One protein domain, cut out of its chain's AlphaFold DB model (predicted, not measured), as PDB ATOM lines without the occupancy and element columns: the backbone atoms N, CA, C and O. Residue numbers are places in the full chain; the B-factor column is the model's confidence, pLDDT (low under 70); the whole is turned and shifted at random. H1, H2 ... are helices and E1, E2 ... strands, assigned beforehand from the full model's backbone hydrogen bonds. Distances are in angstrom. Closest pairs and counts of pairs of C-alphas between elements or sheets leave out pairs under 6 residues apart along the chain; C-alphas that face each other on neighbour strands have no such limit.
ATOM      1  N   PHE A   8     -37.665   4.665  43.257       46.50
ATOM      2  CA  PHE A   8     -37.098   6.030  43.299       46.50
ATOM      3  C   PHE A   8     -37.340   6.841  42.015       46.50
ATOM      4  O   PHE A   8     -37.043   8.032  41.985       46.50
ATOM      5  N   ARG A   9     -37.909   6.232  40.966       52.56
ATOM      6  CA  ARG A   9     -38.202   6.899  39.683       52.56
ATOM      7  C   ARG A   9     -39.522   7.681  39.650       52.56
ATOM      8  O   ARG A   9     -39.869   8.213  38.604       52.56
ATOM      9  N   ASP A  10     -40.207   7.821  40.783       53.09
ATOM     10  CA  ASP A  10     -41.501   8.514  40.871       53.09
ATOM     11  C   ASP A  10     -41.449   9.851  41.638       53.09
ATOM     12  O   ASP A  10     -42.494  10.420  41.952       53.09
ATOM     13  N   LEU A  11     -40.258  10.400  41.929       49.38
ATOM     14  CA  LEU A  11     -40.126  11.716  42.585       49.38
ATOM     15  C   LEU A  11     -39.372  12.789  41.775       49.38
ATOM     16  O   LEU A  11     -39.250  13.915  42.247       49.38
ATOM     17  N   GLU A  12     -38.950  12.490  40.542       48.56
ATOM     18  CA  GLU A  12     -38.498  13.483  39.538       48.56
ATOM     19  C   GLU A  12     -39.594  13.814  38.502       48.56
ATOM     20  O   GLU A  12     -39.391  14.574  37.558       48.56
ATOM     21  N   SER A  13     -40.799  13.273  38.703       46.94
ATOM     22  CA  SER A  13     -41.962  13.432  37.816       46.94
ATOM     23  C   SER A  13     -42.768  14.716  38.084       46.94
ATOM     24  O   SER A  13     -43.883  14.881  37.598       46.94
ATOM     25  N   ARG A  14     -42.253  15.639  38.913       50.75
ATOM     26  CA  ARG A  14     -42.988  16.862  39.304       50.75
ATOM     27  C   ARG A  14     -42.603  18.108  38.503       50.75
ATOM     28  O   ARG A  14     -43.319  19.098  38.589       50.75
ATOM     29  N   THR A  15     -41.517  18.067  37.732       48.88
ATOM     30  CA  THR A  15     -40.989  19.231  36.986       48.88
ATOM     31  C   THR A  15     -40.602  18.927  35.540       48.88
ATOM     32  O   THR A  15     -40.114  19.818  34.850       48.88
ATOM     33  N   THR A  16     -40.800  17.695  35.069       48.22
ATOM     34  CA  THR A  16     -40.456  17.272  33.707       48.22
ATOM     35  C   THR A  16     -41.727  17.040  32.895       48.22
ATOM     36  O   THR A  16     -42.588  16.240  33.256       48.22
ATOM     37  N   TYR A  17     -41.865  17.765  31.785       54.81
ATOM     38  CA  TYR A  17     -42.963  17.580  30.842       54.81
ATOM     39  C   TYR A  17     -42.501  16.685  29.701       54.81
ATOM     40  O   TYR A  17     -41.693  17.086  28.865       54.81
ATOM     41  N   LEU A  18     -42.998  15.449  29.682       52.22
ATOM     42  CA  LEU A  18     -42.686  14.510  28.616       52.22
ATOM     43  C   LEU A  18     -43.506  14.844  27.372       52.22
ATOM     44  O   LEU A  18     -44.739  14.856  27.365       52.22
ATOM     45  N   CYS A  19     -42.778  15.089  26.294       53.38
ATOM     46  CA  CYS A  19     -43.305  15.069  24.953       53.38
ATOM     47  C   CYS A  19     -43.198  13.653  24.393       53.38
ATOM     48  O   CYS A  19     -42.120  13.216  23.985       53.38
ATOM     49  N   GLU A  20     -44.305  12.922  24.352       54.06
ATOM     50  CA  GLU A  20     -44.353  11.680  23.588       54.06
ATOM     51  C   GLU A  20     -44.535  12.012  22.102       54.06
ATOM     52  O   GLU A  20     -45.640  11.995  21.564       54.06
ATOM     53  N   ALA A  21     -43.442  12.316  21.401       43.94
ATOM     54  CA  ALA A  21     -43.458  12.245  19.947       43.94
ATOM     55  C   ALA A  21     -43.682  10.777  19.548       43.94
ATOM     56  O   ALA A  21     -42.989   9.881  20.042       43.94
ATOM     57  N   ARG A  22     -44.625  10.501  18.637       53.59
ATOM     58  CA  ARG A  22     -44.770   9.177  18.008       53.59
ATOM     59  C   ARG A  22     -43.561   8.899  17.108       53.59
ATOM     60  O   ARG A  22     -43.650   8.959  15.888       53.59
ATOM     61  N   ALA A  23     -42.422   8.584  17.713       47.41
ATOM     62  CA  ALA A  23     -41.206   8.209  17.018       47.41
ATOM     63  C   ALA A  23     -41.255   6.715  16.678       47.41
ATOM     64  O   ALA A  23     -41.251   5.834  17.541       47.41
ATOM     65  N   THR A  24     -41.303   6.428  15.382       45.81
ATOM     66  CA  THR A  24     -41.064   5.115  14.793       45.81
ATOM     67  C   THR A  24     -39.794   4.493  15.376       45.81
ATOM     68  O   THR A  24     -38.678   4.932  15.116       45.81
ATOM     69  N   ARG A  25     -39.998   3.461  16.201       62.06
ATOM     70  CA  ARG A  25     -39.116   2.332  16.555       62.06
ATOM     71  C   ARG A  25     -37.632   2.446  16.131       62.06
ATOM     72  O   ARG A  25     -37.112   1.571  15.449       62.06
ATOM     73  N   THR A  26     -36.910   3.456  16.612       55.16
ATOM     74  CA  THR A  26     -35.441   3.461  16.597       55.16
ATOM     75  C   THR A  26     -34.917   4.015  17.910       55.16
ATOM     76  O   THR A  26     -35.209   5.125  18.336       55.16
ATOM     77  N   ARG A  27     -34.186   3.146  18.596       65.31
ATOM     78  CA  ARG A  27     -33.756   3.238  19.985       65.31
ATOM     79  C   ARG A  27     -32.631   4.274  20.135       65.31
ATOM     80  O   ARG A  27     -31.466   3.908  20.225       65.31
ATOM     81  N   ARG A  28     -32.979   5.560  20.167       59.19
ATOM     82  CA  ARG A  28     -32.234   6.608  20.884       59.19
ATOM     83  C   ARG A  28     -33.258   7.450  21.631       59.19
ATOM     84  O   ARG A  28     -33.865   8.344  21.060       59.19
ATOM     85  N   LEU A  29     -33.472   7.099  22.896       52.28
ATOM     86  CA  LEU A  29     -34.119   7.990  23.846       52.28
ATOM     87  C   LEU A  29     -33.188   9.196  23.958       52.28
ATOM     88  O   LEU A  29     -32.117   9.081  24.548       52.28
ATOM     89  N   MET A  30     -33.545  10.300  23.316       48.78
ATOM     90  CA  MET A  30     -33.135  11.591  23.837       48.78
ATOM     91  C   MET A  30     -34.133  11.851  24.964       48.78
ATOM     92  O   MET A  30     -35.294  12.131  24.659       48.78
ATOM     93  N   PRO A  31     -33.771  11.681  26.247       55.69
ATOM     94  CA  PRO A  31     -34.458  12.440  27.271       55.69
ATOM     95  C   PRO A  31     -34.171  13.896  26.914       55.69
ATOM     96  O   PRO A  31     -33.077  14.406  27.133       55.69
ATOM     97  N   VAL A  32     -35.098  14.543  26.206       52.62
ATOM     98  CA  VAL A  32     -35.086  15.997  26.196       52.62
ATOM     99  C   VAL A  32     -35.607  16.344  27.577       52.62
ATOM    100  O   VAL A  32     -36.814  16.394  27.801       52.62
ATOM    101  N   ASP A  33     -34.685  16.449  28.528       57.16
ATOM    102  CA  ASP A  33     -34.938  17.018  29.841       57.16
ATOM    103  C   ASP A  33     -35.267  18.493  29.598       57.16
ATOM    104  O   ASP A  33     -34.383  19.346  29.616       57.16
ATOM    105  N   ILE A  34     -36.517  18.788  29.227       62.81
ATOM    106  CA  ILE A  34     -36.966  20.162  29.012       62.81
ATOM    107  C   ILE A  34     -37.077  20.772  30.408       62.81
ATOM    108  O   ILE A  34     -37.960  20.357  31.170       62.81
ATOM    109  N   PRO A  35     -36.176  21.698  30.784       69.31
ATOM    110  CA  PRO A  35     -36.240  22.320  32.092       69.31
ATOM    111  C   PRO A  35     -37.566  23.068  32.223       69.31
ATOM    112  O   PRO A  35     -38.056  23.650  31.251       69.31
ATOM    113  N   SER A  36     -38.145  23.049  33.425       73.31
ATOM    114  CA  SER A  36     -39.351  23.826  33.701       73.31
ATOM    115  C   SER A  36     -39.098  25.295  33.343       73.31
ATOM    116  O   SER A  36     -38.111  25.868  33.816       73.31
ATOM    117  N   PRO A  37     -39.969  25.922  32.537       79.38
ATOM    118  CA  PRO A  37     -39.806  27.322  32.163       79.38
ATOM    119  C   PRO A  37     -40.116  28.284  33.326       79.38
ATOM    120  O   PRO A  37     -39.884  29.485  33.222       79.38
ATOM    121  N   CYS A  38     -40.601  27.764  34.460       85.38
ATOM    122  CA  CYS A  38     -40.882  28.531  35.669       85.38
ATOM    123  C   CYS A  38     -39.600  28.814  36.461       85.38
ATOM    124  O   CYS A  38     -39.309  28.158  37.463       85.38
ATOM    125  N   THR A  39     -38.825  29.799  36.013       86.81
ATOM    126  CA  THR A  39     -37.672  30.318  36.758       86.81
ATOM    127  C   THR A  39     -38.073  31.519  37.613       86.81
ATOM    128  O   THR A  39     -39.035  32.224  37.310       86.81
ATOM    129  N   LEU A  40     -37.318  31.791  38.683       85.69
ATOM    130  CA  LEU A  40     -37.530  32.997  39.494       85.69
ATOM    131  C   LEU A  40     -37.417  34.272  38.643       85.69
ATOM    132  O   LEU A  40     -38.161  35.219  38.859       85.69
ATOM    133  N   GLU A  41     -36.519  34.283  37.657       86.44
ATOM    134  CA  GLU A  41     -36.364  35.408  36.734       86.44
ATOM    135  C   GLU A  41     -37.606  35.610  35.858       86.44
ATOM    136  O   GLU A  41     -38.074  36.739  35.741       86.44
ATOM    137  N   ALA A  42     -38.183  34.529  35.317       84.69
ATOM    138  CA  ALA A  42     -39.427  34.590  34.551       84.69
ATOM    139  C   ALA A  42     -40.587  35.115  35.413       84.69
ATOM    140  O   ALA A  42     -41.308  36.020  35.001       84.69
ATOM    141  N   LEU A  43     -40.711  34.637  36.657       86.81
ATOM    142  CA  LEU A  43     -41.718  35.143  37.597       86.81
ATOM    143  C   LEU A  43     -41.548  36.642  37.887       86.81
ATOM    144  O   LEU A  43     -42.531  37.379  37.906       86.81
ATOM    145  N   LEU A  44     -40.310  37.113  38.077       88.31
ATOM    146  CA  LEU A  44     -40.011  38.533  38.301       88.31
ATOM    147  C   LEU A  44     -40.272  39.402  37.061       88.31
ATOM    148  O   LEU A  44     -40.601  40.579  37.207       88.31
ATOM    149  N   ALA A  45     -40.143  38.832  35.862       87.75
ATOM    150  CA  ALA A  45     -40.484  39.487  34.602       87.75
ATOM    151  C   ALA A  45     -42.001  39.523  34.326       87.75
ATOM    152  O   ALA A  45     -42.442  40.275  33.460       87.75
ATOM    153  N   GLY A  46     -42.804  38.762  35.081       85.31
ATOM    154  CA  GLY A  46     -44.237  38.582  34.830       85.31
ATOM    155  C   GLY A  46     -44.557  37.466  33.826       85.31
ATOM    156  O   GLY A  46     -45.719  37.290  33.455       85.31
ATOM    157  N   ASP A  47     -43.556  36.678  33.431       86.88
ATOM    158  CA  ASP A  47     -43.671  35.557  32.499       86.88
ATOM    159  C   ASP A  47     -44.154  34.303  33.235       86.88
ATOM    160  O   ASP A  47     -43.405  33.370  33.541       86.88
ATOM    161  N   VAL A  48     -45.447  34.299  33.555       90.12
ATOM    162  CA  VAL A  48     -46.113  33.200  34.274       90.12
ATOM    163  C   VAL A  48     -46.783  32.187  33.346       90.12
ATOM    164  O   VAL A  48     -47.227  31.145  33.820       90.12
ATOM    165  N   PHE A  49     -46.865  32.452  32.040       90.25
ATOM    166  CA  PHE A  49     -47.449  31.533  31.061       90.25
ATOM    167  C   PHE A  49     -46.421  31.163  29.995       90.25
ATOM    168  O   PHE A  49     -45.811  32.033  29.386       90.25
ATOM    169  N   HIS A  50     -46.266  29.868  29.739       87.56
ATOM    170  CA  HIS A  50     -45.274  29.327  28.815       87.56
ATOM    171  C   HIS A  50     -45.905  28.305  27.868       87.56
ATOM    172  O   HIS A  50     -46.803  27.564  28.274       87.56
ATOM    173  N   PRO A  51     -45.460  28.230  26.604       85.56
ATOM    174  CA  PRO A  51     -45.976  27.251  25.655       85.56
ATOM    175  C   PRO A  51     -45.575  25.826  26.052       85.56
ATOM    176  O   PRO A  51     -44.466  25.584  26.531       85.56
ATOM    177  N   TYR A  52     -46.473  24.863  25.827       82.50
ATOM    178  CA  TYR A  52     -46.145  23.452  26.005       82.50
ATOM    179  C   TYR A  52     -45.437  22.922  24.740       82.50
ATOM    180  O   TYR A  52     -45.986  23.037  23.642       82.50
ATOM    181  N   PRO A  53     -44.242  22.312  24.859       71.75
ATOM    182  CA  PRO A  53     -43.322  22.082  23.737       71.75
ATOM    183  C   PRO A  53     -43.828  21.116  22.659       71.75
ATOM    184  O   PRO A  53     -43.266  21.081  21.569       71.75
ATOM    185  N   CYS A  54     -44.850  20.311  22.948       70.44
ATOM    186  CA  CYS A  54     -45.342  19.289  22.018       70.44
ATOM    187  C   CYS A  54     -46.837  19.290  21.776       70.44
ATOM    188  O   CYS A  54     -47.346  18.473  21.015       70.44
ATOM    189  N   GLU A  55     -47.545  20.196  22.428       76.44
ATOM    190  CA  GLU A  55     -48.983  20.279  22.317       76.44
ATOM    191  C   GLU A  55     -49.399  21.718  22.552       76.44
ATOM    192  O   GLU A  55     -49.534  22.172  23.682       76.44
ATOM    193  N   HIS A  56     -49.612  22.446  21.463       83.38
ATOM    194  CA  HIS A  56     -49.967  23.859  21.524       83.38
ATOM    195  C   HIS A  56     -51.403  24.087  22.021       83.38
ATOM    196  O   HIS A  56     -51.779  25.218  22.307       83.38
ATOM    197  N   THR A  57     -52.214  23.034  22.162       86.69
ATOM    198  CA  THR A  57     -53.526  23.081  22.829       86.69
ATOM    199  C   THR A  57     -53.406  23.130  24.351       86.69
ATOM    200  O   THR A  57     -54.421  23.199  25.038       86.69
ATOM    201  N   ARG A  58     -52.185  23.110  24.895       87.06
ATOM    202  CA  ARG A  58     -51.903  23.217  26.326       87.06
ATOM    203  C   ARG A  58     -50.807  24.245  26.574       87.06
ATOM    204  O   ARG A  58     -49.982  24.537  25.710       87.06
ATOM    205  N   TYR A  59     -50.795  24.793  27.777       88.81
ATOM    206  CA  TYR A  59     -49.784  25.740  28.226       88.81
ATOM    207  C   TYR A  59     -49.380  25.446  29.661       88.81
ATOM    208  O   TYR A  59     -50.090  24.779  30.410       88.81
ATOM    209  N   ILE A  60     -48.206  25.930  30.035       88.94
ATOM    210  CA  ILE A  60     -47.648  25.807  31.371       88.94
ATOM    211  C   ILE A  60     -47.893  27.132  32.086       88.94
ATOM    212  O   ILE A  60     -47.451  28.180  31.625       88.94
ATOM    213  N   ARG A  61     -48.593  27.094  33.215       89.00
ATOM    214  CA  ARG A  61     -48.764  28.216  34.129       89.00
ATOM    215  C   ARG A  61     -47.856  28.041  35.338       89.00
ATOM    216  O   ARG A  61     -47.890  27.001  35.990       89.00
ATOM    217  N   CYS A  62     -47.081  29.063  35.650       90.12
ATOM    218  CA  CYS A  62     -46.251  29.122  36.837       90.12
ATOM    219  C   CYS A  62     -47.024  29.765  37.992       90.12
ATOM    220  O   CYS A  62     -47.700  30.773  37.801       90.12
ATOM    221  N   ASP A  63     -46.906  29.196  39.188       86.69
ATOM    222  CA  ASP A  63     -47.347  29.852  40.419       86.69
ATOM    223  C   ASP A  63     -46.206  30.682  41.030       86.69
ATOM    224  O   ASP A  63     -45.029  30.412  40.783       86.69
ATOM    225  N   ASP A  64     -46.546  31.602  41.938       83.38
ATOM    226  CA  ASP A  64     -45.590  32.450  42.677       83.38
ATOM    227  C   ASP A  64     -44.541  31.649  43.476       83.38
ATOM    228  O   ASP A  64     -43.480  32.156  43.834       83.38
ATOM    229  N   ALA A  65     -44.836  30.377  43.759       81.12
ATOM    230  CA  ALA A  65     -43.935  29.444  44.426       81.12
ATOM    231  C   ALA A  65     -42.915  28.768  43.482       81.12
ATOM    232  O   ALA A  65     -42.105  27.971  43.951       81.12
ATOM    233  N   GLY A  66     -42.961  29.034  42.170       77.31
ATOM    234  CA  GLY A  66     -42.109  28.381  41.164       77.31
ATOM    235  C   GLY A  66     -42.618  27.017  40.687       77.31
ATOM    236  O   GLY A  66     -41.897  26.291  40.007       77.31
ATOM    237  N   ASN A  67     -43.855  26.654  41.032       81.50
ATOM    238  CA  ASN A  67     -44.470  25.412  40.566       81.50
ATOM    239  C   ASN A  67     -45.059  25.603  39.169       81.50
ATOM    240  O   ASN A  67     -45.756  26.585  38.928       81.50
ATOM    241  N   SER A  68     -44.829  24.642  38.279       82.88
ATOM    242  CA  SER A  68     -45.392  24.624  36.932       82.88
ATOM    243  C   SER A  68     -46.652  23.756  36.870       82.88
ATOM    244  O   SER A  68     -46.674  22.621  37.351       82.88
ATOM    245  N   TRP A  69     -47.698  24.262  36.225       85.19
ATOM    246  CA  TRP A  69     -48.991  23.601  36.069       85.19
ATOM    247  C   TRP A  69     -49.390  23.584  34.610       85.19
ATOM    248  O   TRP A  69     -49.475  24.631  33.983       85.19
ATOM    249  N   VAL A  70     -49.702  22.414  34.068       86.94
ATOM    250  CA  VAL A  70     -50.233  22.341  32.703       86.94
ATOM    251  C   VAL A  70     -51.718  22.650  32.741       86.94
ATOM    252  O   VAL A  70     -52.455  22.076  33.543       86.94
ATOM    253  N   GLN A  71     -52.147  23.554  31.873       88.44
ATOM    254  CA  GLN A  71     -53.544  23.860  31.631       88.44
ATOM    255  C   GLN A  71     -53.879  23.669  30.162       88.44
ATOM    256  O   GLN A  71     -53.142  24.088  29.270       88.44
ATOM    257  N   ASP A  72     -55.023  23.043  29.931       89.88
ATOM    258  CA  ASP A  72     -55.586  22.873  28.605       89.88
ATOM    259  C   ASP A  72     -56.277  24.159  28.148       89.88
ATOM    260  O   ASP A  72     -57.022  24.799  28.898       89.88
ATOM    261  N   CYS A  73     -56.046  24.530  26.893       90.25
ATOM    262  CA  CYS A  73     -56.858  25.526  26.220       90.25
ATOM    263  C   CYS A  73     -58.254  24.956  25.908       90.25
ATOM    264  O   CYS A  73     -58.436  23.739  25.796       90.25
ATOM    265  N   PRO A  74     -59.264  25.824  25.724       90.44
ATOM    266  CA  PRO A  74     -60.574  25.400  25.248       90.44
ATOM    267  C   PRO A  74     -60.483  24.642  23.914       90.44
ATOM    268  O   PRO A  74     -59.566  24.851  23.120       90.44
ATOM    269  N   ALA A  75     -61.462  23.774  23.649       86.44
ATOM    270  CA  ALA A  75     -61.455  22.906  22.473       86.44
ATOM    271  C   ALA A  75     -61.286  23.693  21.158       86.44
ATOM    272  O   ALA A  75     -62.076  24.585  20.847       86.44
ATOM    273  N   GLY A  76     -60.266  23.326  20.375       84.88
ATOM    274  CA  GLY A  76     -59.947  23.966  19.093       84.88
ATOM    275  C   GLY A  76     -59.185  25.291  19.202       84.88
ATOM    276  O   GLY A  76     -59.025  25.972  18.189       84.88
ATOM    277  N   MET A  77     -58.722  25.656  20.401       90.38
ATOM    278  CA  MET A  77     -57.841  26.798  20.617       90.38
ATOM    279  C   MET A  77     -56.402  26.360  20.870       90.38
ATOM    280  O   MET A  77     -56.140  25.288  21.412       90.38
ATOM    281  N   PHE A  78     -55.480  27.246  20.524       90.00
ATOM    282  CA  PHE A  78     -54.049  27.059  20.671       90.00
ATOM    283  C   PHE A  78     -53.477  28.201  21.499       90.00
ATOM    284  O   PHE A  78     -53.879  29.356  21.351       90.00
ATOM    285  N   PHE A  79     -52.552  27.888  22.394       90.31
ATOM    286  CA  PHE A  79     -51.883  28.885  23.207       90.31
ATOM    287  C   PHE A  79     -50.986  29.766  22.333       90.31
ATOM    288  O   PHE A  79     -50.175  29.271  21.547       90.31
ATOM    289  N   HIS A  80     -51.123  31.080  22.477       90.88
ATOM    290  CA  HIS A  80     -50.291  32.062  21.803       90.88
ATOM    291  C   HIS A  80     -49.199  32.555  22.763       90.88
ATOM    292  O   HIS A  80     -49.520  33.331  23.664       90.88
ATOM    293  N   PRO A  81     -47.918  32.187  22.579       84.56
ATOM    294  CA  PRO A  81     -46.858  32.519  23.533       84.56
ATOM    295  C   PRO A  81     -46.597  34.023  23.661       84.56
ATOM    296  O   PRO A  81     -46.230  34.476  24.731       84.56
ATOM    297  N   GLU A  82     -46.838  34.817  22.614       86.75
ATOM    298  CA  GLU A  82     -46.645  36.278  22.704       86.75
ATOM    299  C   GLU A  82     -47.809  37.011  23.386       86.75
ATOM    300  O   GLU A  82     -47.607  38.040  24.020       86.75
ATOM    301  N   ASN A  83     -49.034  36.495  23.250       87.88
ATOM    302  CA  ASN A  83     -50.233  37.132  23.799       87.88
ATOM    303  C   ASN A  83     -50.663  36.495  25.130       87.88
ATOM    304  O   ASN A  83     -51.577  37.000  25.773       87.88
ATOM    305  N   LEU A  84     -50.034  35.379  25.522       89.69
ATOM    306  CA  LEU A  84     -50.313  34.589  26.725       89.69
ATOM    307  C   LEU A  84     -51.794  34.185  26.858       89.69
ATOM    308  O   LEU A  84     -52.335  34.072  27.956       89.69
ATOM    309  N   VAL A  85     -52.463  33.966  25.723       90.50
ATOM    310  CA  VAL A  85     -53.889  33.620  25.642       90.50
ATOM    311  C   VAL A  85     -54.126  32.489  24.652       90.50
ATOM    312  O   VAL A  85     -53.375  32.306  23.695       90.50
ATOM    313  N   CYS A  86     -55.205  31.739  24.861       91.50
ATOM    314  CA  CYS A  86     -55.678  30.748  23.902       91.50
ATOM    315  C   CYS A  86     -56.422  31.451  22.755       91.50
ATOM    316  O   CYS A  86     -57.389  32.178  22.992       91.50
ATOM    317  N   VAL A  87     -55.983  31.228  21.519       91.00
ATOM    318  CA  VAL A  87     -56.561  31.815  20.303       91.00
ATOM    319  C   VAL A  87     -57.084  30.735  19.362       91.00
ATOM    320  O   VAL A  87     -56.682  29.575  19.435       91.00
ATOM    321  N   PHE A  88     -57.993  31.113  18.464       88.38
ATOM    322  CA  PHE A  88     -58.408  30.242  17.365       88.38
ATOM    323  C   PHE A  88     -57.374  30.266  16.237       88.38
ATOM    324  O   PHE A  88     -56.971  31.337  15.787       88.38
ATOM    325  N   GLY A  89     -57.013  29.078  15.745       81.50
ATOM    326  CA  GLY A  89     -55.919  28.895  14.788       81.50
ATOM    327  C   GLY A  89     -54.590  28.711  15.511       81.50
ATOM    328  O   GLY A  89     -54.375  29.316  16.550       81.50
ATOM    329  N   ASP A  90     -53.736  27.829  15.003       78.38
ATOM    330  CA  ASP A  90     -52.463  27.490  15.637       78.38
ATOM    331  C   ASP A  90     -51.391  28.532  15.272       78.38
ATOM    332  O   ASP A  90     -50.860  28.478  14.157       78.38
ATOM    333  N   PRO A  91     -51.064  29.499  16.160       75.88
ATOM    334  CA  PRO A  91     -50.080  30.536  15.848       75.88
ATOM    335  C   PRO A  91     -48.661  29.966  15.796       75.88
ATOM    336  O   PRO A  91     -47.776  30.549  15.180       75.88
ATOM    337  N   GLN A  92     -48.453  28.818  16.442       72.06
ATOM    338  CA  GLN A  92     -47.177  28.118  16.501       72.06
ATOM    339  C   GLN A  92     -46.964  27.199  15.286       72.06
ATOM    340  O   GLN A  92     -45.893  26.615  15.159       72.06
ATOM    341  N   GLY A  93     -47.943  27.114  14.375       63.97
ATOM    342  CA  GLY A  93     -47.808  26.500  13.059       63.97
ATOM    343  C   GLY A  93     -47.306  25.058  13.095       63.97
ATOM    344  O   GLY A  93     -46.145  24.783  12.804       63.97
ATOM    345  N   HIS A  94     -48.189  24.108  13.374       56.06
ATOM    346  CA  HIS A  94     -47.905  22.688  13.295       56.06
ATOM    347  C   HIS A  94     -47.793  22.267  11.827       56.06
ATOM    348  O   HIS A  94     -48.734  21.754  11.220       56.06
ATOM    349  N   SER A  95     -46.612  22.441  11.240       46.19
ATOM    350  CA  SER A  95     -46.201  21.700  10.052       46.19
ATOM    351  C   SER A  95     -45.712  20.307  10.453       46.19
ATOM    352  O   SER A  95     -44.552  19.995  10.233       46.19
ATOM    353  N   GLY A  96     -46.600  19.495  11.039       46.25
ATOM    354  CA  GLY A  96     -46.439  18.045  11.174       46.25
ATOM    355  C   GLY A  96     -45.355  17.560  12.144       46.25
ATOM    356  O   GLY A  96     -44.222  18.035  12.160       46.25
ATOM    357  N   CYS A  97     -45.700  16.540  12.926       42.31
ATOM    358  CA  CYS A  97     -44.722  15.519  13.294       42.31
ATOM    359  C   CYS A  97     -44.183  14.812  12.041       42.31
ATOM    360  O   CYS A  97     -44.967  14.653  11.075       42.31
TER     361      CYS A  97
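AT A GLANCE: This is residues 8 to 97 of the 97 residues of a protein of Pomacea canaliculata (UniProt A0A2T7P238). With little regular structure, this domain is a small sheet, E1 E2 E3, with short helix H1 near one end of E2, hairpin E4 and E5 near its other end, and residues 8 to 13 and 24 to 30 sticking out. The 90 printed residues hold, in order, H1 E1 E2 E3 E4 E5, mixed in class, with 27 residues in named elements. Both sheets are antiparallel; the whole is only just compact, close to loose, radius of gyration of the C-alphas 14.4 A, spanning 39 by 35 by 20 A.

IN THESE COORDINATES: E2, residues 58 to 62, and E3, 68 to 72, each span 13.3 A; E1, 49 to 51, spans 7.1 A, E4, 77 to 80, 9.3 A, E5, 85 to 88, 10.0 A and H1, 40 to 45, 8.6 A, first to last C-alpha. C-alpha 40 is at (-37.530, 32.997, 39.494), C-alpha 88 at (-58.408, 30.242, 17.365).

HOW THE PARTS SIT: E1 E2 E3 form a meander, two successive antiparallel hairpins; N 50 and O 60, 2.8 A, and N 61 and O 69, 2.7 A, are within hydrogen-bond range. H1, every O i to N i+4 pair within range, only grazes this sheet; Leu 43 and Cys 62 are its closest C-alphas to E2, 7.6 A. The closest C-alphas of E2 and E4 are Tyr 59 and Phe 79, 6.3 A. In hairpin E4 and E5, N 78 and O 87 are 2.8 A apart.

THE WHOLE: The printed part has no cut and no long link between named elements. The farthest C-alphas, Arg 25 and Leu 44, are 42.2 A apart. Residues 8 to 35 and 93 to 97 have pLDDT under 70.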